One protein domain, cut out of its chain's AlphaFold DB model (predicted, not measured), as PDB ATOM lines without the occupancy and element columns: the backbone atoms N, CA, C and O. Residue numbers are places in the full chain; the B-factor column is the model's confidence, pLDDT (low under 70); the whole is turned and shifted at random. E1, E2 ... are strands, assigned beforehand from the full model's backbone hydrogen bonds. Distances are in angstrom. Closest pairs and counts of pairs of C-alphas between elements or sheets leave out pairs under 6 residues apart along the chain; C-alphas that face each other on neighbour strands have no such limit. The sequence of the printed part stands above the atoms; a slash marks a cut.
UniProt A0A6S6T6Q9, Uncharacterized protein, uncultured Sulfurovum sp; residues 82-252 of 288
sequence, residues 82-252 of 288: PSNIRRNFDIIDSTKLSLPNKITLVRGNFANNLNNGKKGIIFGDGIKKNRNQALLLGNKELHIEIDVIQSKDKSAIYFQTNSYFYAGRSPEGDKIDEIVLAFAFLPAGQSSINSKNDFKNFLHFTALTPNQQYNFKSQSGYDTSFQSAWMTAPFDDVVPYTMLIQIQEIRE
ATOM      1  N   PRO A  82      94.709  49.276 318.215       76.50
ATOM      2  CA  PRO A  82      94.720  50.728 318.227       76.50
ATOM      3  C   PRO A  82      93.583  51.304 317.374       76.50
ATOM      4  O   PRO A  82      93.315  50.872 316.258       76.50
ATOM      5  N   SER A  83      92.932  52.348 317.878       80.75
ATOM      6  CA  SER A  83      92.038  53.216 317.107       80.75
ATOM      7  C   SER A  83      92.491  54.662 317.243       80.75
ATOM      8  O   SER A  83      92.553  55.190 318.353       80.75
ATOM      9  N   ASN A  84      92.771  55.319 316.119       81.00
ATOM     10  CA  ASN A  84      93.262  56.694 316.090       81.00
ATOM     11  C   ASN A  84      92.118  57.691 315.854       81.00
ATOM     12  O   ASN A  84      91.260  57.498 314.996       81.00
ATOM     13  N   ILE A  85      92.131  58.800 316.589       80.81
ATOM     14  CA  ILE A  85      91.183  59.908 316.450       80.81
ATOM     15  C   ILE A  85      91.987  61.192 316.296       80.81
ATOM     16  O   ILE A  85      92.776  61.539 317.170       80.81
ATOM     17  N   ARG A  86      91.770  61.916 315.197       80.56
ATOM     18  CA  ARG A  86      92.477  63.166 314.890       80.56
ATOM     19  C   ARG A  86      91.533  64.357 314.968       80.56
ATOM     20  O   ARG A  86      90.434  64.330 314.409       80.56
ATOM     21  N   ARG A  87      91.972  65.435 315.619       78.38
ATOM     22  CA  ARG A  87      91.243  66.704 315.636       78.38
ATOM     23  C   ARG A  87      92.173  67.901 315.538       78.38
ATOM     24  O   ARG A  87      92.995  68.119 316.421       78.38
ATOM     25  N   ASN A  88      91.951  68.724 314.520       77.94
ATOM     26  CA  ASN A  88      92.696  69.965 314.347       77.94
ATOM     27  C   ASN A  88      92.151  71.064 315.261       77.94
ATOM     28  O   ASN A  88      90.936  71.166 315.480       77.94
ATOM     29  N   PHE A  89      93.056  71.890 315.764       75.38
ATOM     30  CA  PHE A  89      92.769  73.088 316.532       75.38
ATOM     31  C   PHE A  89      93.869  74.125 316.291       75.38
ATOM     32  O   PHE A  89      95.028  73.785 316.056       75.38
ATOM     33  N   ASP A  90      93.492  75.396 316.336       73.12
ATOM     34  CA  ASP A  90      94.427  76.488 316.094       73.12
ATOM     35  C   ASP A  90      95.119  76.894 317.397       73.12
ATOM     36  O   ASP A  90      94.464  77.119 318.422       73.12
ATOM     37  N   ILE A  91      96.445  77.029 317.349       69.25
ATOM     38  CA  ILE A  91      97.222  77.637 318.427       69.25
ATOM     39  C   ILE A  91      97.285  79.135 318.185       69.25
ATOM     40  O   ILE A  91      97.777  79.595 317.160       69.25
ATOM     41  N   ILE A  92      96.771  79.898 319.144       68.31
ATOM     42  CA  ILE A  92      96.807  81.366 319.113       68.31
ATOM     43  C   ILE A  92      98.036  81.889 319.880       68.31
ATOM     44  O   ILE A  92      98.502  82.995 319.626       68.31
ATOM     45  N   ASP A  93      98.561  81.097 320.819       68.75
ATOM     46  CA  ASP A  93      99.696  81.426 321.686       68.75
ATOM     47  C   ASP A  93     100.460  80.133 322.000       68.75
ATOM     48  O   ASP A  93      99.886  79.218 322.589       68.75
ATOM     49  N   SER A  94     101.735  80.044 321.609       69.19
ATOM     50  CA  SER A  94     102.564  78.839 321.792       69.19
ATOM     51  C   SER A  94     102.786  78.484 323.264       69.19
ATOM     52  O   SER A  94     103.048  77.331 323.592       69.19
ATOM     53  N   THR A  95     102.602  79.446 324.173       68.56
ATOM     54  CA  THR A  95     102.737  79.245 325.622       68.56
ATOM     55  C   THR A  95     101.426  78.881 326.316       68.56
ATOM     56  O   THR A  95     101.436  78.585 327.513       68.56
ATOM     57  N   LYS A  96     100.287  78.900 325.603       69.00
ATOM     58  CA  LYS A  96      98.964  78.624 326.182       69.00
ATOM     59  C   LYS A  96      98.206  77.537 325.433       69.00
ATOM     60  O   LYS A  96      98.087  77.535 324.213       69.00
ATOM     61  N   LEU A  97      97.562  76.655 326.190       68.75
ATOM     62  CA  LEU A  97      96.750  75.570 325.644       68.75
ATOM     63  C   LEU A  97      95.306  76.031 325.396       68.75
ATOM     64  O   LEU A  97      94.509  76.173 326.324       68.75
ATOM     65  N   SER A  98      94.932  76.234 324.128       69.56
ATOM     66  CA  SER A  98      93.542  76.504 323.718       69.56
ATOM     67  C   SER A  98      92.831  75.218 323.281       69.56
ATOM     68  O   SER A  98      92.485  75.043 322.114       69.56
ATOM     69  N   LEU A  99      92.618  74.309 324.233       74.75
ATOM     70  CA  LEU A  99      91.920  73.041 324.018       74.75
ATOM     71  C   LEU A  99      90.461  73.094 324.485       74.75
ATOM     72  O   LEU A  99      90.110  73.917 325.334       74.75
ATOM     73  N   PRO A 100      89.591  72.214 323.961       76.62
ATOM     74  CA  PRO A 100      88.249  72.059 324.498       76.62
ATOM     75  C   PRO A 100      88.290  71.577 325.949       76.62
ATOM     76  O   PRO A 100      89.047  70.680 326.291       76.62
ATOM     77  N   ASN A 101      87.407  72.121 326.786       82.25
ATOM     78  CA  ASN A 101      87.344  71.774 328.211       82.25
ATOM     79  C   ASN A 101      86.777  70.368 328.479       82.25
ATOM     80  O   ASN A 101      86.846  69.888 329.606       82.25
ATOM     81  N   LYS A 102      86.157  69.734 327.477       86.69
ATOM     82  CA  LYS A 102      85.570  68.396 327.589       86.69
ATOM     83  C   LYS A 102      85.749  67.627 326.287       86.69
ATOM     84  O   LYS A 102      85.495  68.160 325.208       86.69
ATOM     85  N   ILE A 103      86.127  66.363 326.413       88.00
ATOM     86  CA  ILE A 103      86.248  65.380 325.344       88.00
ATOM     87  C   ILE A 103      85.237  64.272 325.624       88.00
ATOM     88  O   ILE A 103      85.112  63.795 326.750       88.00
ATOM     89  N   THR A 104      84.505  63.865 324.594       87.44
ATOM     90  CA  THR A 104      83.580  62.736 324.671       87.44
ATOM     91  C   THR A 104      83.921  61.789 323.535       87.44
ATOM     92  O   THR A 104      83.834  62.169 322.369       87.44
ATOM     93  N   LEU A 105      84.334  60.576 323.889       87.38
ATOM     94  CA  LEU A 105      84.648  59.500 322.959       87.38
ATOM     95  C   LEU A 105      83.503  58.498 323.008       87.38
ATOM     96  O   LEU A 105      83.184  57.989 324.081       87.38
ATOM     97  N   VAL A 106      82.876  58.230 321.865       85.56
ATOM     98  CA  VAL A 106      81.783  57.260 321.768       85.56
ATOM     99  C   VAL A 106      82.025  56.358 320.569       85.56
ATOM    100  O   VAL A 106      82.213  56.855 319.459       85.56
ATOM    101  N   ARG A 107      81.980  55.044 320.795       83.50
ATOM    102  CA  ARG A 107      81.957  54.016 319.748       83.50
ATOM    103  C   ARG A 107      80.616  53.290 319.797       83.50
ATOM    104  O   ARG A 107      80.125  52.957 320.878       83.50
ATOM    105  N   GLY A 108      80.011  53.087 318.634       80.62
ATOM    106  CA  GLY A 108      78.742  52.388 318.477       80.62
ATOM    107  C   GLY A 108      78.084  52.703 317.137       80.62
ATOM    108  O   GLY A 108      78.654  53.387 316.288       80.62
ATOM    109  N   ASN A 109      76.854  52.228 316.963       77.44
ATOM    110  CA  ASN A 109      76.124  52.372 315.706       77.44
ATOM    111  C   ASN A 109      75.417  53.727 315.600       77.44
ATOM    112  O   ASN A 109      74.392  53.961 316.252       77.44
ATOM    113  N   PHE A 110      75.934  54.600 314.737       76.44
ATOM    114  CA  PHE A 110      75.380  55.927 314.490       76.44
ATOM    115  C   PHE A 110      74.576  56.004 313.188       76.44
ATOM    116  O   PHE A 110      74.896  55.368 312.188       76.44
ATOM    117  N   ALA A 111      73.534  56.837 313.184       71.31
ATOM    118  CA  ALA A 111      72.870  57.293 311.969       71.31
ATOM    119  C   ALA A 111      73.298  58.714 311.603       71.31
ATOM    120  O   ALA A 111      73.240  59.624 312.430       71.31
ATOM    121  N   ASN A 112      73.595  58.898 310.315       61.03
ATOM    122  CA  ASN A 112      73.943  60.191 309.721       61.03
ATOM    123  C   ASN A 112      72.719  61.088 309.453       61.03
ATOM    124  O   ASN A 112      72.879  62.269 309.165       61.03
ATOM    125  N   ASN A 113      71.495  60.546 309.520       60.56
ATOM    126  CA  ASN A 113      70.269  61.284 309.223       60.56
ATOM    127  C   ASN A 113      69.275  61.209 310.392       60.56
ATOM    128  O   ASN A 113      68.716  60.150 310.690       60.56
ATOM    129  N   LEU A 114      69.055  62.360 311.032       62.16
ATOM    130  CA  LEU A 114      68.125  62.546 312.150       62.16
ATOM    131  C   LEU A 114      66.649  62.584 311.716       62.16
ATOM    132  O   LEU A 114      65.769  62.466 312.565       62.16
ATOM    133  N   ASN A 115      66.356  62.718 310.417       55.78
ATOM    134  CA  ASN A 115      65.007  63.022 309.922       55.78
ATOM    135  C   ASN A 115      64.035  61.827 309.861       55.78
ATOM    136  O   ASN A 115      62.909  61.994 309.407       55.78
ATOM    137  N   ASN A 116      64.410  60.634 310.335       53.41
ATOM    138  CA  ASN A 116      63.629  59.409 310.085       53.41
ATOM    139  C   ASN A 116      62.893  58.833 311.306       53.41
ATOM    140  O   ASN A 116      62.746  57.617 311.398       53.41
ATOM    141  N   GLY A 117      62.462  59.657 312.269       59.12
ATOM    142  CA  GLY A 117      61.671  59.182 313.422       59.12
ATOM    143  C   GLY A 117      62.353  58.090 314.265       59.12
ATOM    144  O   GLY A 117      61.703  57.409 315.057       59.12
ATOM    145  N   LYS A 118      63.666  57.895 314.079       65.62
ATOM    146  CA  LYS A 118      64.455  56.877 314.768       65.62
ATOM    147  C   LYS A 118      64.645  57.310 316.222       65.62
ATOM    148  O   LYS A 118      65.039  58.444 316.486       65.62
ATOM    149  N   LYS A 119      64.369  56.407 317.166       67.75
ATOM    150  CA  LYS A 119      64.654  56.618 318.593       67.75
ATOM    151  C   LYS A 119      66.143  56.366 318.845       67.75
ATOM    152  O   LYS A 119      66.686  55.398 318.326       67.75
ATOM    153  N   GLY A 120      66.787  57.227 319.624       72.06
ATOM    154  CA  GLY A 120      68.210  57.110 319.937       72.06
ATOM    155  C   GLY A 120      68.721  58.270 320.786       72.06
ATOM    156  O   GLY A 120      67.971  59.197 321.101       72.06
ATOM    157  N   ILE A 121      70.003  58.223 321.150       75.62
ATOM    158  CA  ILE A 121      70.670  59.291 321.911       75.62
ATOM    159  C   ILE A 121      71.371  60.224 320.925       75.62
ATOM    160  O   ILE A 121      72.205  59.786 320.133       75.62
ATOM    161  N   ILE A 122      71.031  61.512 320.962       75.50
ATOM    162  CA  ILE A 122      71.653  62.519 320.098       75.50
ATOM    163  C   ILE A 122      72.967  62.969 320.727       75.50
ATOM    164  O   ILE A 122      72.986  63.546 321.816       75.50
ATOM    165  N   PHE A 123      74.054  62.783 319.990       72.50
ATOM    166  CA  PHE A 123      75.326  63.431 320.258       72.50
ATOM    167  C   PHE A 123      75.498  64.542 319.217       72.50
ATOM    168  O   PHE A 123      75.189  64.357 318.042       72.50
ATOM    169  N   GLY A 124      75.932  65.733 319.624       66.31
ATOM    170  CA  GLY A 124      75.997  66.855 318.685       66.31
ATOM    171  C   GLY A 124      76.286  68.204 319.314       66.31
ATOM    172  O   GLY A 124      76.323  68.338 320.541       66.31
ATOM    173  N   ASP A 125      76.272  69.227 318.462       62.78
ATOM    174  CA  ASP A 125      76.119  70.648 318.827       62.78
ATOM    175  C   ASP A 125      74.764  70.966 319.522       62.78
ATOM    176  O   ASP A 125      74.400  72.127 319.736       62.78
ATOM    177  N   GLY A 126      74.010  69.928 319.907       55.06
ATOM    178  CA  GLY A 126      72.696  69.991 320.531       55.06
ATOM    179  C   GLY A 126      71.590  70.370 319.548       55.06
ATOM    180  O   GLY A 126      71.844  70.768 318.417       55.06
ATOM    181  N   ILE A 127      70.343  70.316 320.023       52.00
ATOM    182  CA  ILE A 127      69.098  70.514 319.246       52.00
ATOM    183  C   ILE A 127      69.096  71.818 318.412       52.00
ATOM    184  O   ILE A 127      68.363  71.941 317.439       52.00
ATOM    185  N   LYS A 128      69.933  72.804 318.760       55.91
ATOM    186  CA  LYS A 128      69.956  74.134 318.134       55.91
ATOM    187  C   LYS A 128      70.779  74.238 316.840       55.91
ATOM    188  O   LYS A 128      70.659  75.256 316.165       55.91
ATOM    189  N   LYS A 129      71.634  73.264 316.492       57.88
ATOM    190  CA  LYS A 129      72.502  73.334 315.295       57.88
ATOM    191  C   LYS A 129      72.603  71.973 314.597       57.88
ATOM    192  O   LYS A 129      73.366  71.115 315.022       57.88
ATOM    193  N   ASN A 130      71.867  71.787 313.502       57.72
ATOM    194  CA  ASN A 130      71.732  70.509 312.771       57.72
ATOM    195  C   ASN A 130      72.960  70.084 311.937       57.72
ATOM    196  O   ASN A 130      72.846  69.177 311.123       57.72
ATOM    197  N   ARG A 131      74.113  70.756 312.059       57.84
ATOM    198  CA  ARG A 131      75.237  70.560 311.122       57.84
ATOM    199  C   ARG A 131      76.200  69.443 311.528       57.84
ATOM    200  O   ARG A 131      76.744  68.797 310.649       57.84
ATOM    201  N   ASN A 132      76.375  69.207 312.829       64.31
ATOM    202  CA  ASN A 132      77.303  68.204 313.362       64.31
ATOM    203  C   ASN A 132      76.598  67.393 314.453       64.31
ATOM    204  O   ASN A 132      76.802  67.618 315.646       64.31
ATOM    205  N   GLN A 133      75.673  66.527 314.050       72.06
ATOM    206  CA  GLN A 133      74.941  65.671 314.976       72.06
ATOM    207  C   GLN A 133      74.933  64.237 314.465       72.06
ATOM    208  O   GLN A 133      74.797  64.001 313.267       72.06
ATOM    209  N   ALA A 134      75.028  63.297 315.395       72.31
ATOM    210  CA  ALA A 134      74.897  61.876 315.144       72.31
ATOM    211  C   ALA A 134      73.884  61.288 316.130       72.31
ATOM    212  O   ALA A 134      73.871  61.628 317.317       72.31
ATOM    213  N   LEU A 135      73.021  60.404 315.633       73.94
ATOM    214  CA  LEU A 135      72.075  59.668 316.466       73.94
ATOM    215  C   LEU A 135      72.638  58.283 316.750       73.94
ATOM    216  O   LEU A 135      72.773  57.487 315.824       73.94
ATOM    217  N   LEU A 136      72.927  57.979 318.011       77.38
ATOM    218  CA  LEU A 136      73.256  56.618 318.421       77.38
ATOM    219  C   LEU A 136      71.975  55.774 318.388       77.38
ATOM    220  O   LEU A 136      71.038  56.046 319.141       77.38
ATOM    221  N   LEU A 137      71.933  54.782 317.496       63.69
ATOM    222  CA  LEU A 137      70.759  53.943 317.232       63.69
ATOM    223  C   LEU A 137      70.653  52.709 318.138       63.69
ATOM    224  O   LEU A 137      69.587  52.102 318.207       63.69
ATOM    225  N   GLY A 138      71.745  52.309 318.789       67.88
ATOM    226  CA  GLY A 138      71.827  51.052 319.533       67.88
ATOM    227  C   GLY A 138      72.709  51.144 320.772       67.88
ATOM    228  O   GLY A 138      72.944  52.228 321.309       67.88
ATOM    229  N   ASN A 139      73.196  49.988 321.224       71.44
ATOM    230  CA  ASN A 139      74.088  49.914 322.374       71.44
ATOM    231  C   ASN A 139      75.411  50.626 322.057       71.44
ATOM    232  O   ASN A 139      75.993  50.444 320.989       71.44
ATOM    233  N   LYS A 140      75.870  51.450 322.999       74.56
ATOM    234  CA  LYS A 140      77.236  51.980 323.001       74.56
ATOM    235  C   LYS A 140      78.203  50.822 323.256       74.56
ATOM    236  O   LYS A 140      77.946  50.009 324.138       74.56
ATOM    237  N   GLU A 141      79.295  50.765 322.508       87.19
ATOM    238  CA  GLU A 141      80.397  49.817 322.731       87.19
ATOM    239  C   GLU A 141      81.441  50.434 323.659       87.19
ATOM    240  O   GLU A 141      81.948  49.781 324.565       87.19
ATOM    241  N   LEU A 142      81.697  51.728 323.473       87.75
ATOM    242  CA  LEU A 142      82.609  52.533 324.273       87.75
ATOM    243  C   LEU A 142      81.968  53.895 324.523       87.75
ATOM    244  O   LEU A 142      81.411  54.501 323.606       87.75
ATOM    245  N   HIS A 143      82.069  54.396 325.748       90.25
ATOM    246  CA  HIS A 143      81.763  55.784 326.066       90.25
ATOM    247  C   HIS A 143      82.687  56.275 327.178       90.25
ATOM    248  O   HIS A 143      82.556  55.848 328.322       90.25
ATOM    249  N   ILE A 144      83.596  57.188 326.838       91.31
ATOM    250  CA  ILE A 144      84.503  57.827 327.791       91.31
ATOM    251  C   ILE A 144      84.277  59.335 327.746       91.31
ATOM    252  O   ILE A 144      84.338  59.957 326.682       91.31
ATOM    253  N   GLU A 145      84.022  59.927 328.907       92.19
ATOM    254  CA  GLU A 145      83.999  61.375 329.077       92.19
ATOM    255  C   GLU A 145      85.218  61.838 329.863       92.19
ATOM    256  O   GLU A 145      85.508  61.322 330.943       92.19
ATOM    257  N   ILE A 146      85.894  62.851 329.335       92.50
ATOM    258  CA  ILE A 146      87.153  63.367 329.862       92.50
ATOM    259  C   ILE A 146      87.020  64.877 329.989       92.50
ATOM    260  O   ILE A 146      86.694  65.566 329.022       92.50
ATOM    261  N   ASP A 147      87.281  65.393 331.177       90.88
ATOM    262  CA  ASP A 147      87.399  66.821 331.419       90.88
ATOM    263  C   ASP A 147      88.870  67.226 331.229       90.88
ATOM    264  O   ASP A 147      89.784  66.556 331.712       90.88
ATOM    265  N   VAL A 148      89.111  68.313 330.495       89.75
ATOM    266  CA  VAL A 148      90.455  68.869 330.291       89.75
ATOM    267  C   VAL A 148      90.651  69.980 331.304       89.75
ATOM    268  O   VAL A 148      89.994  71.023 331.235       89.75
ATOM    269  N   ILE A 149      91.546  69.755 332.259       89.38
ATOM    270  CA  ILE A 149      91.803  70.698 333.339       89.38
ATOM    271  C   ILE A 149      93.059  71.489 333.004       89.38
ATOM    272  O   ILE A 149      94.111  70.913 332.746       89.38
ATOM    273  N   GLN A 150      92.940  72.815 333.003       88.25
ATOM    274  CA  GLN A 150      94.042  73.725 332.700       88.25
ATOM    275  C   GLN A 150      94.628  74.324 333.978       88.25
ATOM    276  O   GLN A 150      93.905  74.603 334.941       88.25
ATOM    277  N   SER A 151      95.934  74.574 333.971       89.12
ATOM    278  CA  SER A 151      96.598  75.371 334.997       89.12
ATOM    279  C   SER A 151      96.090  76.821 334.978       89.12
ATOM    280  O   SER A 151      95.542  77.307 333.986       89.12
ATOM    281  N   LYS A 152      96.268  77.550 336.088       86.88
ATOM    282  CA  LYS A 152      95.779  78.939 336.222       86.88
ATOM    283  C   LYS A 152      96.384  79.888 335.181       86.88
ATOM    284  O   LYS A 152      95.707  80.800 334.713       86.88
ATOM    285  N   ASP A 153      97.643  79.663 334.830       84.69
ATOM    286  CA  ASP A 153      98.406  80.389 333.812       84.69
ATOM    287  C   ASP A 153      98.193  79.842 332.386       84.69
ATOM    288  O   ASP A 153      98.654  80.454 331.424       84.69
ATOM    289  N   LYS A 154      97.436  78.744 332.240       81.38
ATOM    290  CA  LYS A 154      97.095  78.060 330.978       81.38
ATOM    291  C   LYS A 154      98.283  77.441 330.234       81.38
ATOM    292  O   LYS A 154      98.136  77.087 329.063       81.38
ATOM    293  N   SER A 155      99.428  77.296 330.898       83.75
ATOM    294  CA  SER A 155     100.650  76.714 330.332       83.75
ATOM    295  C   SER A 155     100.664  75.182 330.361       83.75
ATOM    296  O   SER A 155     101.393  74.558 329.590       83.75
ATOM    297  N   ALA A 156      99.844  74.568 331.219       87.06
ATOM    298  CA  ALA A 156      99.775  73.126 331.389       87.06
ATOM    299  C   ALA A 156      98.334  72.615 331.466       87.06
ATOM    300  O   ALA A 156      97.409  73.331 331.863       87.06
ATOM    301  N   ILE A 157      98.156  71.346 331.110       88.44
ATOM    302  CA  ILE A 157      96.891  70.622 331.218       88.44
ATOM    303  C   ILE A 157      97.088  69.241 331.827       88.44
ATOM    304  O   ILE A 157      98.176  68.673 331.762       88.44
ATOM    305  N   TYR A 158      96.004  68.670 332.332       90.69
ATOM    306  CA  TYR A 158      95.856  67.227 332.464       90.69
ATOM    307  C   TYR A 158      94.456  66.803 332.020       90.69
ATOM    308  O   TYR A 158      93.516  67.606 331.968       90.69
ATOM    309  N   PHE A 159      94.328  65.526 331.693       91.56
ATOM    310  CA  PHE A 159      93.079  64.882 331.340       91.56
ATOM    311  C   PHE A 159      92.536  64.153 332.563       91.56
ATOM    312  O   PHE A 159      93.229  63.348 333.183       91.56
ATOM    313  N   GLN A 160      91.289  64.444 332.913       92.94
ATOM    314  CA  GLN A 160      90.599  63.830 334.035       92.94
ATOM    315  C   GLN A 160      89.416  63.031 333.525       92.94
ATOM    316  O   GLN A 160      88.489  63.594 332.939       92.94
ATOM    317  N   THR A 161      89.391  61.732 333.797       92.69
ATOM    318  CA  THR A 161      88.218  60.938 333.434       92.69
ATOM    319  C   THR A 161      87.046  61.299 334.341       92.69
ATOM    320  O   THR A 161      87.177  61.363 335.563       92.69
ATOM    321  N   ASN A 162      85.891  61.550 333.732       92.19
ATOM    322  CA  ASN A 162      84.637  61.840 334.416       92.19
ATOM    323  C   ASN A 162      83.740  60.600 334.452       92.19
ATOM    324  O   ASN A 162      83.254  60.210 335.513       92.19
ATOM    325  N   SER A 163      83.563  59.942 333.308       91.56
ATOM    326  CA  SER A 163      82.793  58.705 333.217       91.56
ATOM    327  C   SER A 163      83.389  57.751 332.190       91.56
ATOM    328  O   SER A 163      84.048  58.172 331.238       91.56
ATOM    329  N   TYR A 164      83.156  56.460 332.406       93.38
ATOM    330  CA  TYR A 164      83.654  55.387 331.557       93.38
ATOM    331  C   TYR A 164      82.613  54.281 331.440       93.38
ATOM    332  O   TYR A 164      81.975  53.881 332.415       93.38
ATOM    333  N   PHE A 165      82.459  53.776 330.229       92.06
ATOM    334  CA  PHE A 165      81.744  52.556 329.918       92.06
ATOM    335  C   PHE A 165      82.450  51.874 328.758       92.06
ATOM    336  O   PHE A 165      82.782  52.527 327.764       92.06
ATOM    337  N   TYR A 166      82.581  50.557 328.849       89.88
ATOM    338  CA  TYR A 166      83.095  49.745 327.764       89.88
ATOM    339  C   TYR A 166      82.479  48.346 327.780       89.88
ATOM    340  O   TYR A 166      82.265  47.760 328.843       89.88
ATOM    341  N   ALA A 167      82.198  47.803 326.597       88.81
ATOM    342  CA  ALA A 167      81.617  46.474 326.423       88.81
ATOM    343  C   ALA A 167      82.597  45.332 326.756       88.81
ATOM    344  O   ALA A 167      82.166  44.185 326.889       88.81
ATOM    345  N   GLY A 168      83.892  45.636 326.921       85.56
ATOM    346  CA  GLY A 168      84.937  44.660 327.254       85.56
ATOM    347  C   GLY A 168      85.367  43.793 326.077       85.56
ATOM    348  O   GLY A 168      85.876  42.694 326.304       85.56
ATOM    349  N   ARG A 169      85.100  44.232 324.838       84.31
ATOM    350  CA  ARG A 169      85.428  43.480 323.627       84.31
ATOM    351  C   ARG A 169      86.064  44.342 322.544       84.31
ATOM    352  O   ARG A 169      85.566  45.436 322.283       84.31
ATOM    353  N   SER A 170      87.099  43.804 321.897       73.94
ATOM    354  CA  SER A 170      87.712  44.389 320.701       73.94
ATOM    355  C   SER A 170      86.692  44.465 319.551       73.94
ATOM    356  O   SER A 170      85.676  43.758 319.586       73.94
ATOM    357  N   PRO A 171      86.959  45.258 318.495       66.75
ATOM    358  CA  PRO A 171      86.162  45.231 317.264       66.75
ATOM    359  C   PRO A 171      86.051  43.831 316.632       66.75
ATOM    360  O   PRO A 171      85.064  43.529 315.966       66.75
ATOM    361  N   GLU A 172      87.041  42.971 316.875       69.50
ATOM    362  CA  GLU A 172      87.112  41.584 316.397       69.50
ATOM    363  C   GLU A 172      86.399  40.583 317.330       69.50
ATOM    364  O   GLU A 172      86.179  39.430 316.963       69.50
ATOM    365  N   GLY A 173      85.968  41.027 318.516       73.44
ATOM    366  CA  GLY A 173      85.169  40.248 319.465       73.44
ATOM    367  C   GLY A 173      85.943  39.636 320.637       73.44
ATOM    368  O   GLY A 173      85.320  38.994 321.491       73.44
ATOM    369  N   ASP A 174      87.253  39.852 320.735       77.44
ATOM    370  CA  ASP A 174      88.096  39.327 321.816       77.44
ATOM    371  C   ASP A 174      87.870  40.049 323.129       77.44
ATOM    372  O   ASP A 174      87.532  41.227 323.144       77.44
ATOM    373  N   LYS A 175      88.107  39.362 324.246       82.81
ATOM    374  CA  LYS A 175      87.990  39.962 325.575       82.81
ATOM    375  C   LYS A 175      89.157  40.918 325.849       82.81
ATOM    376  O   LYS A 175      90.320  40.558 325.683       82.81
ATOM    377  N   ILE A 176      88.814  42.116 326.308       84.62
ATOM    378  CA  ILE A 176      89.740  43.205 326.636       84.62
ATOM    379  C   ILE A 176      89.650  43.489 328.136       84.62
ATOM    380  O   ILE A 176      88.546  43.588 328.682       84.62
ATOM    381  N   ASP A 177      90.797  43.608 328.797       80.81
ATOM    382  CA  ASP A 177      90.919  43.867 330.239       80.81
ATOM    383  C   ASP A 177      91.559  45.228 330.561       80.81
ATOM    384  O   ASP A 177      91.355  45.758 331.659       80.81
ATOM    385  N   GLU A 178      92.264  45.821 329.595       86.50
ATOM    386  CA  GLU A 178      92.854  47.151 329.704       86.50
ATOM    387  C   GLU A 178      92.508  48.028 328.489       86.50
ATOM    388  O   GLU A 178      92.594  47.615 327.330       86.50
ATOM    389  N   ILE A 179      92.140  49.282 328.765       88.81
ATOM    390  CA  ILE A 179      92.124  50.355 327.768       88.81
ATOM    391  C   ILE A 179      93.146  51.414 328.166       88.81
ATOM    392  O   ILE A 179      93.132  51.899 329.297       88.81
ATOM    393  N   VAL A 180      93.969  51.840 327.210       88.94
ATOM    394  CA  VAL A 180      94.838  53.011 327.353       88.94
ATOM    395  C   VAL A 180      94.420  54.077 326.353       88.94
ATOM    396  O   VAL A 180      94.298  53.809 325.161       88.94
ATOM    397  N   LEU A 181      94.208  55.303 326.825       91.12
ATOM    398  CA  LEU A 181      94.111  56.467 325.947       91.12
ATOM    399  C   LEU A 181      95.454  57.172 325.924       91.12
ATOM    400  O   LEU A 181      95.892  57.675 326.955       91.12
ATOM    401  N   ALA A 182      96.077  57.229 324.757       88.81
ATOM    402  CA  ALA A 182      97.322  57.938 324.535       88.81
ATOM    403  C   ALA A 182      97.052  59.240 323.769       88.81
ATOM    404  O   ALA A 182      96.350  59.243 322.756       88.81
ATOM    405  N   PHE A 183      97.618  60.349 324.243       87.94
ATOM    406  CA  PHE A 183      97.453  61.676 323.654       87.94
ATOM    407  C   PHE A 183      98.769  62.168 323.052       87.94
ATOM    408  O   PHE A 183      99.819  62.128 323.702       87.94
ATOM    409  N   ALA A 184      98.686  62.666 321.823       87.00
ATOM    410  CA  ALA A 184      99.777  63.306 321.102       87.00
ATOM    411  C   ALA A 184      99.305  64.619 320.465       87.00
ATOM    412  O   ALA A 184      98.125  64.799 320.148       87.00
ATOM    413  N   PHE A 185     100.249  65.535 320.265       84.31
ATOM    414  CA  PHE A 185     100.019  66.838 319.653       84.31
ATOM    415  C   PHE A 185     101.048  67.048 318.555       84.31
ATOM    416  O   PHE A 185     102.241  67.082 318.829       84.31
ATOM    417  N   LEU A 186     100.573  67.173 317.320       83.44
ATOM    418  CA  LEU A 186     101.418  67.265 316.131       83.44
ATOM    419  C   LEU A 186     101.020  68.490 315.307       83.44
ATOM    420  O   LEU A 186      99.823  68.772 315.235       83.44
ATOM    421  N   PRO A 187     101.944  69.207 314.654       83.69
ATOM    422  CA  PRO A 187     101.594  70.209 313.653       83.69
ATOM    423  C   PRO A 187     100.580  69.674 312.627       83.69
ATOM    424  O   PRO A 187     100.638  68.523 312.185       83.69
ATOM    425  N   ALA A 188      99.601  70.500 312.255       77.00
ATOM    426  CA  ALA A 188      98.567  70.107 311.306       77.00
ATOM    427  C   ALA A 188      99.173  69.775 309.937       77.00
ATOM    428  O   ALA A 188      99.996  70.516 309.407       77.00
ATOM    429  N   GLY A 189      98.737  68.657 309.353       67.56
ATOM    430  CA  GLY A 189      99.267  68.154 308.083       67.56
ATOM    431  C   GLY A 189     100.417  67.155 308.228       67.56
ATOM    432  O   GLY A 189     100.781  66.526 307.238       67.56
ATOM    433  N   GLN A 190     100.939  66.930 309.439       72.75
ATOM    434  CA  GLN A 190     101.875  65.835 309.678       72.75
ATOM    435  C   GLN A 190     101.145  64.481 309.606       72.75
ATOM    436  O   GLN A 190     100.227  64.186 310.382       72.75
ATOM    437  N   SER A 191     101.526  63.658 308.629       61.19
ATOM    438  CA  SER A 191     100.913  62.350 308.375       61.19
ATOM    439  C   SER A 191     101.509  61.250 309.254       61.19
ATOM    440  O   SER A 191     100.759  60.458 309.828       61.19
ATOM    441  N   SER A 192     102.836  61.239 309.402       66.75
ATOM    442  CA  SER A 192     103.588  60.221 310.135       66.75
ATOM    443  C   SER A 192     103.579  60.469 311.643       66.75
ATOM    444  O   SER A 192     104.025  61.526 312.093       66.75
ATOM    445  N   ILE A 193     103.132  59.466 312.398       68.94
ATOM    446  CA  ILE A 193     103.196  59.420 313.861       68.94
ATOM    447  C   ILE A 193     104.347  58.496 314.253       68.94
ATOM    448  O   ILE A 193     104.399  57.343 313.825       68.94
ATOM    449  N   ASN A 194     105.252  58.974 315.093       71.94
ATOM    450  CA  ASN A 194     106.198  58.142 315.813       71.94
ATOM    451  C   ASN A 194     105.569  57.713 317.146       71.94
ATOM    452  O   ASN A 194     105.612  58.437 318.141       71.94
ATOM    453  N   SER A 195     105.006  56.504 317.172       65.38
ATOM    454  CA  SER A 195     104.279  55.958 318.326       65.38
ATOM    455  C   SER A 195     105.082  55.925 319.633       65.38
ATOM    456  O   SER A 195     104.481  55.952 320.703       65.38
ATOM    457  N   LYS A 196     106.421  55.911 319.576       60.47
ATOM    458  CA  LYS A 196     107.280  55.923 320.774       60.47
ATOM    459  C   LYS A 196     107.521  57.319 321.346       60.47
ATOM    460  O   LYS A 196     107.737  57.439 322.546       60.47
ATOM    461  N   ASN A 197     107.515  58.350 320.506       66.75
ATOM    462  CA  ASN A 197     107.963  59.690 320.896       66.75
ATOM    463  C   ASN A 197     106.825  60.712 320.975       66.75
ATOM    464  O   ASN A 197     106.928  61.685 321.726       66.75
ATOM    465  N   ASP A 198     105.757  60.499 320.210       78.00
ATOM    466  CA  ASP A 198     104.704  61.496 320.039       78.00
ATOM    467  C   ASP A 198     103.642  61.396 321.138       78.00
ATOM    468  O   ASP A 198     103.108  62.411 321.591       78.00
ATOM    469  N   PHE A 199     103.367  60.180 321.615       80.56
ATOM    470  CA  PHE A 199     102.466  59.947 322.738       80.56
ATOM    471  C   PHE A 199     103.206  60.146 324.057       80.56
ATOM    472  O   PHE A 199     104.046  59.339 324.447       80.56
ATOM    473  N   LYS A 200     102.890  61.241 324.750       76.69
ATOM    474  CA  LYS A 200     103.563  61.628 326.004       76.69
ATOM    475  C   LYS A 200     102.638  61.634 327.212       76.69
ATOM    476  O   LYS A 200     103.089  61.853 328.333       76.69
ATOM    477  N   ASN A 201     101.342  61.443 326.995       83.69
ATOM    478  CA  ASN A 201     100.341  61.561 328.037       83.69
ATOM    479  C   ASN A 201      99.303  60.448 327.900       83.69
ATOM    480  O   ASN A 201      98.858  60.160 326.788       83.69
ATOM    481  N   PHE A 202      98.953  59.815 329.020       86.88
ATOM    482  CA  PHE A 202      98.210  58.559 329.033       86.88
ATOM    483  C   PHE A 202      97.122  58.549 330.114       86.88
ATOM    484  O   PHE A 202      97.309  59.105 331.199       86.88
ATOM    485  N   LEU A 203      96.006  57.879 329.823       89.12
ATOM    486  CA  LEU A 203      94.992  57.456 330.792       89.12
ATOM    487  C   LEU A 203      94.859  55.938 330.734       89.12
ATOM    488  O   LEU A 203      94.635  55.394 329.655       89.12
ATOM    489  N   HIS A 204      94.954  55.281 331.887       87.62
ATOM    490  CA  HIS A 204      94.875  53.828 331.996       87.62
ATOM    491  C   HIS A 204      93.564  53.407 332.654       87.62
ATOM    492  O   HIS A 204      93.179  53.930 333.698       87.62
ATOM    493  N   PHE A 205      92.899  52.432 332.047       88.69
ATOM    494  CA  PHE A 205      91.668  51.828 332.531       88.69
ATOM    495  C   PHE A 205      91.891  50.330 332.677       88.69
ATOM    496  O   PHE A 205      91.672  49.566 331.740       88.69
ATOM    497  N   THR A 206      92.348  49.921 333.854       83.69
ATOM    498  CA  THR A 206      92.632  48.522 334.193       83.69
ATOM    499  C   THR A 206      91.624  48.001 335.208       83.69
ATOM    500  O   THR A 206      91.195  48.749 336.087       83.69
ATOM    501  N   ALA A 207      91.298  46.709 335.135       74.88
ATOM    502  CA  ALA A 207      90.447  46.020 336.115       74.88
ATOM    503  C   ALA A 207      89.027  46.613 336.272       74.88
ATOM    504  O   ALA A 207      88.419  46.530 337.341       74.88
ATOM    505  N   LEU A 208      88.480  47.196 335.199       82.50
ATOM    506  CA  LEU A 208      87.085  47.636 335.144       82.50
ATOM    507  C   LEU A 208      86.209  46.537 334.538       82.50
ATOM    508  O   LEU A 208      86.532  45.959 333.502       82.50
ATOM    509  N   THR A 209      85.072  46.264 335.173       86.69
ATOM    510  CA  THR A 209      84.130  45.235 334.736       86.69
ATOM    511  C   THR A 209      83.473  45.639 333.412       86.69
ATOM    512  O   THR A 209      82.936  46.749 333.300       86.69
ATOM    513  N   PRO A 210      83.442  44.744 332.410       88.50
ATOM    514  CA  PRO A 210      82.704  44.965 331.172       88.50
ATOM    515  C   PRO A 210      81.223  45.279 331.402       88.50
ATOM    516  O   PRO A 210      80.593  44.744 332.312       88.50
ATOM    517  N   ASN A 211      80.638  46.094 330.522       88.50
ATOM    518  CA  ASN A 211      79.220  46.482 330.534       88.50
ATOM    519  C   ASN A 211      78.765  47.240 331.794       88.50
ATOM    520  O   ASN A 211      77.565  47.426 332.004       88.50
ATOM    521  N   GLN A 212      79.703  47.726 332.605       90.56
ATOM    522  CA  GLN A 212      79.413  48.549 333.767       90.56
ATOM    523  C   GLN A 212      79.671  50.027 333.458       90.56
ATOM    524  O   GLN A 212      80.649  50.400 332.810       90.56
ATOM    525  N   GLN A 213      78.760  50.885 333.918       91.12
ATOM    526  CA  GLN A 213      78.956  52.328 333.885       91.12
ATOM    527  C   GLN A 213      79.699  52.759 335.148       91.12
ATOM    528  O   GLN A 213      79.224  52.533 336.261       91.12
ATOM    529  N   TYR A 214      80.815  53.449 334.957       91.25
ATOM    530  CA  TYR A 214      81.588  54.075 336.016       91.25
ATOM    531  C   TYR A 214      81.445  55.593 335.938       91.25
ATOM    532  O   TYR A 214      81.424  56.176 334.848       91.25
ATOM    533  N   ASN A 215      81.346  56.219 337.109       92.62
ATOM    534  CA  ASN A 215      81.398  57.663 337.292       92.62
ATOM    535  C   ASN A 215      82.516  57.953 338.291       92.62
ATOM    536  O   ASN A 215      82.447  57.520 339.438       92.62
ATOM    537  N   PHE A 216      83.530  58.678 337.842       90.44
ATOM    538  CA  PHE A 216      84.716  59.016 338.626       90.44
ATOM    539  C   PHE A 216      84.628  60.414 339.237       90.44
ATOM    540  O   PHE A 216      85.425  60.768 340.100       90.44
ATOM    541  N   LYS A 217      83.649  61.216 338.810       88.62
ATOM    542  CA  LYS A 217      83.335  62.509 339.414       88.62
ATOM    543  C   LYS A 217      82.204  62.368 340.428       88.62
ATOM    544  O   LYS A 217      81.123  61.883 340.099       88.62
ATOM    545  N   SER A 218      82.427  62.870 341.635       83.00
ATOM    546  CA  SER A 218      81.428  62.946 342.699       83.00
ATOM    547  C   SER A 218      81.340  64.366 343.276       83.00
ATOM    548  O   SER A 218      81.987  65.298 342.792       83.00
ATOM    549  N   GLN A 219      80.524  64.550 344.318       80.25
ATOM    550  CA  GLN A 219      80.441  65.825 345.039       80.25
ATOM    551  C   GLN A 219      81.742  66.176 345.779       80.25
ATOM    552  O   GLN A 219      82.024  67.358 345.957       80.25
ATOM    553  N   SER A 220      82.538  65.180 346.189       79.75
ATOM    554  CA  SER A 220      83.808  65.390 346.897       79.75
ATOM    555  C   SER A 220      84.998  65.633 345.964       79.75
ATOM    556  O   SER A 220      86.093  65.917 346.444       79.75
ATOM    557  N   GLY A 221      84.798  65.560 344.645       85.75
ATOM    558  CA  GLY A 221      85.842  65.765 343.645       85.75
ATOM    559  C   GLY A 221      85.948  64.601 342.665       85.75
ATOM    560  O   GLY A 221      84.972  63.889 342.419       85.75
ATOM    561  N   TYR A 222      87.132  64.443 342.079       82.44
ATOM    562  CA  TYR A 222      87.433  63.378 341.126       82.44
ATOM    563  C   TYR A 222      88.238  62.256 341.778       82.44
ATOM    564  O   TYR A 222      89.073  62.511 342.644       82.44
ATOM    565  N   ASP A 223      88.030  61.032 341.301       83.69
ATOM    566  CA  ASP A 223      88.988  59.947 341.474       83.69
ATOM    567  C   ASP A 223      90.239  60.231 340.632       83.69
ATOM    568  O   ASP A 223      90.199  60.292 339.398       83.69
ATOM    569  N   THR A 224      91.359  60.429 341.318       82.50
ATOM    570  CA  THR A 224      92.650  60.752 340.708       82.50
ATOM    571  C   THR A 224      93.355  59.527 340.127       82.50
ATOM    572  O   THR A 224      94.350  59.683 339.428       82.50
ATOM    573  N   SER A 225      92.856  58.312 340.381       82.94
ATOM    574  CA  SER A 225      93.421  57.068 339.828       82.94
ATOM    575  C   SER A 225      93.268  56.993 338.304       82.94
ATOM    576  O   SER A 225      94.047  56.326 337.634       82.94
ATOM    577  N   PHE A 226      92.291  57.723 337.754       86.00
ATOM    578  CA  PHE A 226      91.996  57.819 336.318       86.00
ATOM    579  C   PHE A 226      92.310  59.217 335.770       86.00
ATOM    580  O   PHE A 226      91.577  59.763 334.931       86.00
ATOM    581  N   GLN A 227      93.383  59.805 336.298       89.06
ATOM    582  CA  GLN A 227      93.924  61.097 335.912       89.06
ATOM    583  C   GLN A 227      95.239  60.904 335.160       89.06
ATOM    584  O   GLN A 227      96.078  60.092 335.545       89.06
ATOM    585  N   SER A 228      95.451  61.696 334.115       89.38
ATOM    586  CA  SER A 228      96.738  61.726 333.444       89.38
ATOM    587  C   SER A 228      97.769  62.545 334.224       89.38
ATOM    588  O   SER A 228      97.439  63.385 335.071       89.38
ATOM    589  N   ALA A 229      99.042  62.383 333.862       87.69
ATOM    590  CA  ALA A 229     100.077  63.323 334.269       87.69
ATOM    591  C   ALA A 229      99.779  64.735 333.732       87.69
ATOM    592  O   ALA A 229      99.107  64.902 332.706       87.69
ATOM    593  N   TRP A 230     100.317  65.747 334.413       88.50
ATOM    594  CA  TRP A 230     100.375  67.098 333.868       88.50
ATOM    595  C   TRP A 230     101.282  67.134 332.639       88.50
ATOM    596  O   TRP A 230     102.332  66.496 332.605       88.50
ATOM    597  N   MET A 231     100.886  67.919 331.648       86.75
ATOM    598  CA  MET A 231     101.643  68.153 330.431       86.75
ATOM    599  C   MET A 231     101.670  69.650 330.146       86.75
ATOM    600  O   MET A 231     100.625  70.300 330.107       86.75
ATOM    601  N   THR A 232     102.863  70.200 329.947       85.06
ATOM    602  CA  THR A 232     103.051  71.572 329.465       85.06
ATOM    603  C   THR A 232     102.742  71.656 327.977       85.06
ATOM    604  O   THR A 232     102.834  70.649 327.279       85.06
ATOM    605  N   ALA A 233     102.396  72.847 327.486       72.69
ATOM    606  CA  ALA A 233     102.153  73.089 326.067       72.69
ATOM    607  C   ALA A 233     103.305  72.515 325.213       72.69
ATOM    608  O   ALA A 233     104.427  73.005 325.321       72.69
ATOM    609  N   PRO A 234     103.067  71.469 324.400       69.94
ATOM    610  CA  PRO A 234     104.117  70.824 323.617       69.94
ATOM    611  C   PRO A 234     104.283  71.502 322.246       69.94
ATOM    612  O   PRO A 234     104.543  70.822 321.259       69.94
ATOM    613  N   PHE A 235     104.026  72.812 322.156       75.06
ATOM    614  CA  PHE A 235     103.970  73.536 320.887       75.06
ATOM    615  C   PHE A 235     105.250  74.327 320.674       75.06
ATOM    616  O   PHE A 235     105.540  75.255 321.426       75.06
ATOM    617  N   ASP A 236     105.967  73.989 319.612       73.31
ATOM    618  CA  ASP A 236     107.200  74.686 319.256       73.31
ATOM    619  C   ASP A 236     106.906  76.002 318.510       73.31
ATOM    620  O   ASP A 236     107.626  76.985 318.666       73.31
ATOM    621  N   ASP A 237     105.784  76.055 317.783       75.81
ATOM    622  CA  ASP A 237     105.396  77.160 316.898       75.81
ATOM    623  C   ASP A 237     103.909  77.531 317.017       75.81
ATOM    624  O   ASP A 237     103.060  76.717 317.389       75.81
ATOM    625  N   VAL A 238     103.567  78.764 316.626       79.88
ATOM    626  CA  VAL A 238     102.176  79.249 316.518       79.88
ATOM    627  C   VAL A 238     101.599  78.860 315.154       79.88
ATOM    628  O   VAL A 238     101.415  79.686 314.261       79.88
ATOM    629  N   VAL A 239     101.351  77.566 314.983       78.38
ATOM    630  CA  VAL A 239     100.719  76.976 313.792       78.38
ATOM    631  C   VAL A 239      99.477  76.179 314.198       78.38
ATOM    632  O   VAL A 239      99.267  75.936 315.387       78.38
ATOM    633  N   PRO A 240      98.610  75.763 313.263       79.94
ATOM    634  CA  PRO A 240      97.554  74.813 313.589       79.94
ATOM    635  C   PRO A 240      98.153  73.472 314.032       79.94
ATOM    636  O   PRO A 240      99.110  72.992 313.426       79.94
ATOM    637  N   TYR A 241      97.575  72.849 315.059       81.31
ATOM    638  CA  TYR A 241      97.964  71.526 315.557       81.31
ATOM    639  C   TYR A 241      96.820  70.527 315.408       81.31
ATOM    640  O   TYR A 241      95.645  70.876 315.324       81.31
ATOM    641  N   THR A 242      97.177  69.252 315.399       82.69
ATOM    642  CA  THR A 242      96.292  68.097 315.463       82.69
ATOM    643  C   THR A 242      96.488  67.430 316.812       82.69
ATOM    644  O   THR A 242      97.587  66.989 317.142       82.69
ATOM    645  N   MET A 243      95.414  67.328 317.587       85.94
ATOM    646  CA  MET A 243      95.363  66.420 318.721       85.94
ATOM    647  C   MET A 243      95.048  65.036 318.176       85.94
ATOM    648  O   MET A 243      94.028  64.837 317.508       85.94
ATOM    649  N   LEU A 244      95.929  64.096 318.468       86.31
ATOM    650  CA  LEU A 244      95.752  62.690 318.181       86.31
ATOM    651  C   LEU A 244      95.453  61.970 319.494       86.31
ATOM    652  O   LEU A 244      96.218  62.063 320.450       86.31
ATOM    653  N   ILE A 245      94.337  61.253 319.523       88.94
ATOM    654  CA  ILE A 245      93.972  60.356 320.615       88.94
ATOM    655  C   ILE A 245      94.019  58.945 320.054       88.94
ATOM    656  O   ILE A 245      93.276  58.632 319.124       88.94
ATOM    657  N   GLN A 246      94.876  58.105 320.613       87.44
ATOM    658  CA  GLN A 246      94.905  56.687 320.305       87.44
ATOM    659  C   GLN A 246      94.253  55.915 321.447       87.44
ATOM    660  O   GLN A 246      94.673  56.015 322.597       87.44
ATOM    661  N   ILE A 247      93.212  55.160 321.118       88.50
ATOM    662  CA  ILE A 247      92.587  54.192 322.015       88.50
ATOM    663  C   ILE A 247      93.307  52.872 321.781       88.50
ATOM    664  O   ILE A 247      93.227  52.337 320.682       88.50
ATOM    665  N   GLN A 248      94.015  52.367 322.781       86.25
ATOM    666  CA  GLN A 248      94.659  51.059 322.746       86.25
ATOM    667  C   GLN A 248      93.823  50.096 323.583       86.25
ATOM    668  O   GLN A 248      93.720  50.260 324.798       86.25
ATOM    669  N   GLU A 249      93.209  49.112 322.934       84.94
ATOM    670  CA  GLU A 249      92.499  48.022 323.605       84.94
ATOM    671  C   GLU A 249      93.465  46.844 323.747       84.94
ATOM    672  O   GLU A 249      94.012  46.366 322.753       84.94
ATOM    673  N   ILE A 250      93.717  46.411 324.978       80.12
ATOM    674  CA  ILE A 250      94.731  45.415 325.325       80.12
ATOM    675  C   ILE A 250      94.021  44.137 325.791       80.12
ATOM    676  O   ILE A 250      93.144  44.187 326.655       80.12
ATOM    677  N   ARG A 251      94.351  42.991 325.177       75.75
ATOM    678  CA  ARG A 251      93.749  41.690 325.524       75.75
ATOM    679  C   ARG A 251      94.251  41.145 326.862       75.75
ATOM    680  O   ARG A 251      95.412  41.317 327.240       75.75
ATOM    681  N   GLU A 252      93.382  40.343 327.477       64.06
ATOM    682  CA  GLU A 252      93.681  39.559 328.674       64.06
ATOM    683  C   GLU A 252      94.895  38.644 328.443       64.06
ATOM    684  O   GLU A 252      94.944  37.877 327.482       64.06
TER     685      GLU A 252
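This is residues 82 to 252 of the 288 residues of an uncharacterized protein of uncultured Sulfurovum sp (UniProt A0A6S6T6Q9). Two twisted sheets stand only partly face to face, E1, E9, E6 and E7 opposite E2, E4, E5 and E8, coming nearest where E5 meets E7. At one end E2 and E4 bend, and their ends, with short E3, turn away as a small arm. The printed part has 171 residues, with nine strands named E1 to E9 along the chain and no named helix; the class is all strand, though under half of the residues, 85, are in named elements. The order E1 E9 E6 E7 is all antiparallel; the five-stranded sheet is branched at E4. It is compact, with a radius of gyration of the C-alphas of 17.1 A and spans of 46 by 40 by 39 A.

E1, residues 82 to 90, is antiparallel to E9, residues 240 to 251, with N 85 and O 245 2.8 A apart. E6, residues 176 to 187, is antiparallel to E9, with N 182 and O 246 2.8 A apart, and forms a hairpin with E7, residues 201 to 206, with N 181 and O 203 2.9 A apart. E2, residues 102 to 111, bends by 89 degrees at residue 108; E4, residues 133 to 150, bends by 136 degrees at residue 137; N 105 and O 144 are 2.9 A apart. On the other side of E4 from E2 lie E3, residues 121 to 124, with N 123 and O 134 2.9 A apart, and E5, residues 156 to 166, with N 147 and O 160 2.8 A apart. E3 E4 E5 is a meander, each strand the antiparallel neighbour of the one before. E8, residues 213 to 215, is antiparallel to E5, with N 214 and O 164 2.8 A apart. The closest C-alphas of E5 and E7, Phe 159 and Leu 203, are 7.7 A apart.

E1 begins at C-alpha 82 (94.720, 50.728, 318.227); E9, 35.4 A long, ends at C-alpha 251 (93.749, 41.690, 325.524). E6 measures 32.2 A, E5 28.9 A and E4 27.3 A.

The farthest C-alphas, Gly 117 and Asp 236, are 48.4 A apart. The printed part has no cut; the links E1 to E2, E6 to E7 and E8 to E9 are long. Mean pLDDT of the printed part is 79.1; 38 residues are under 70, among them 112 to 119 and 124 to 132.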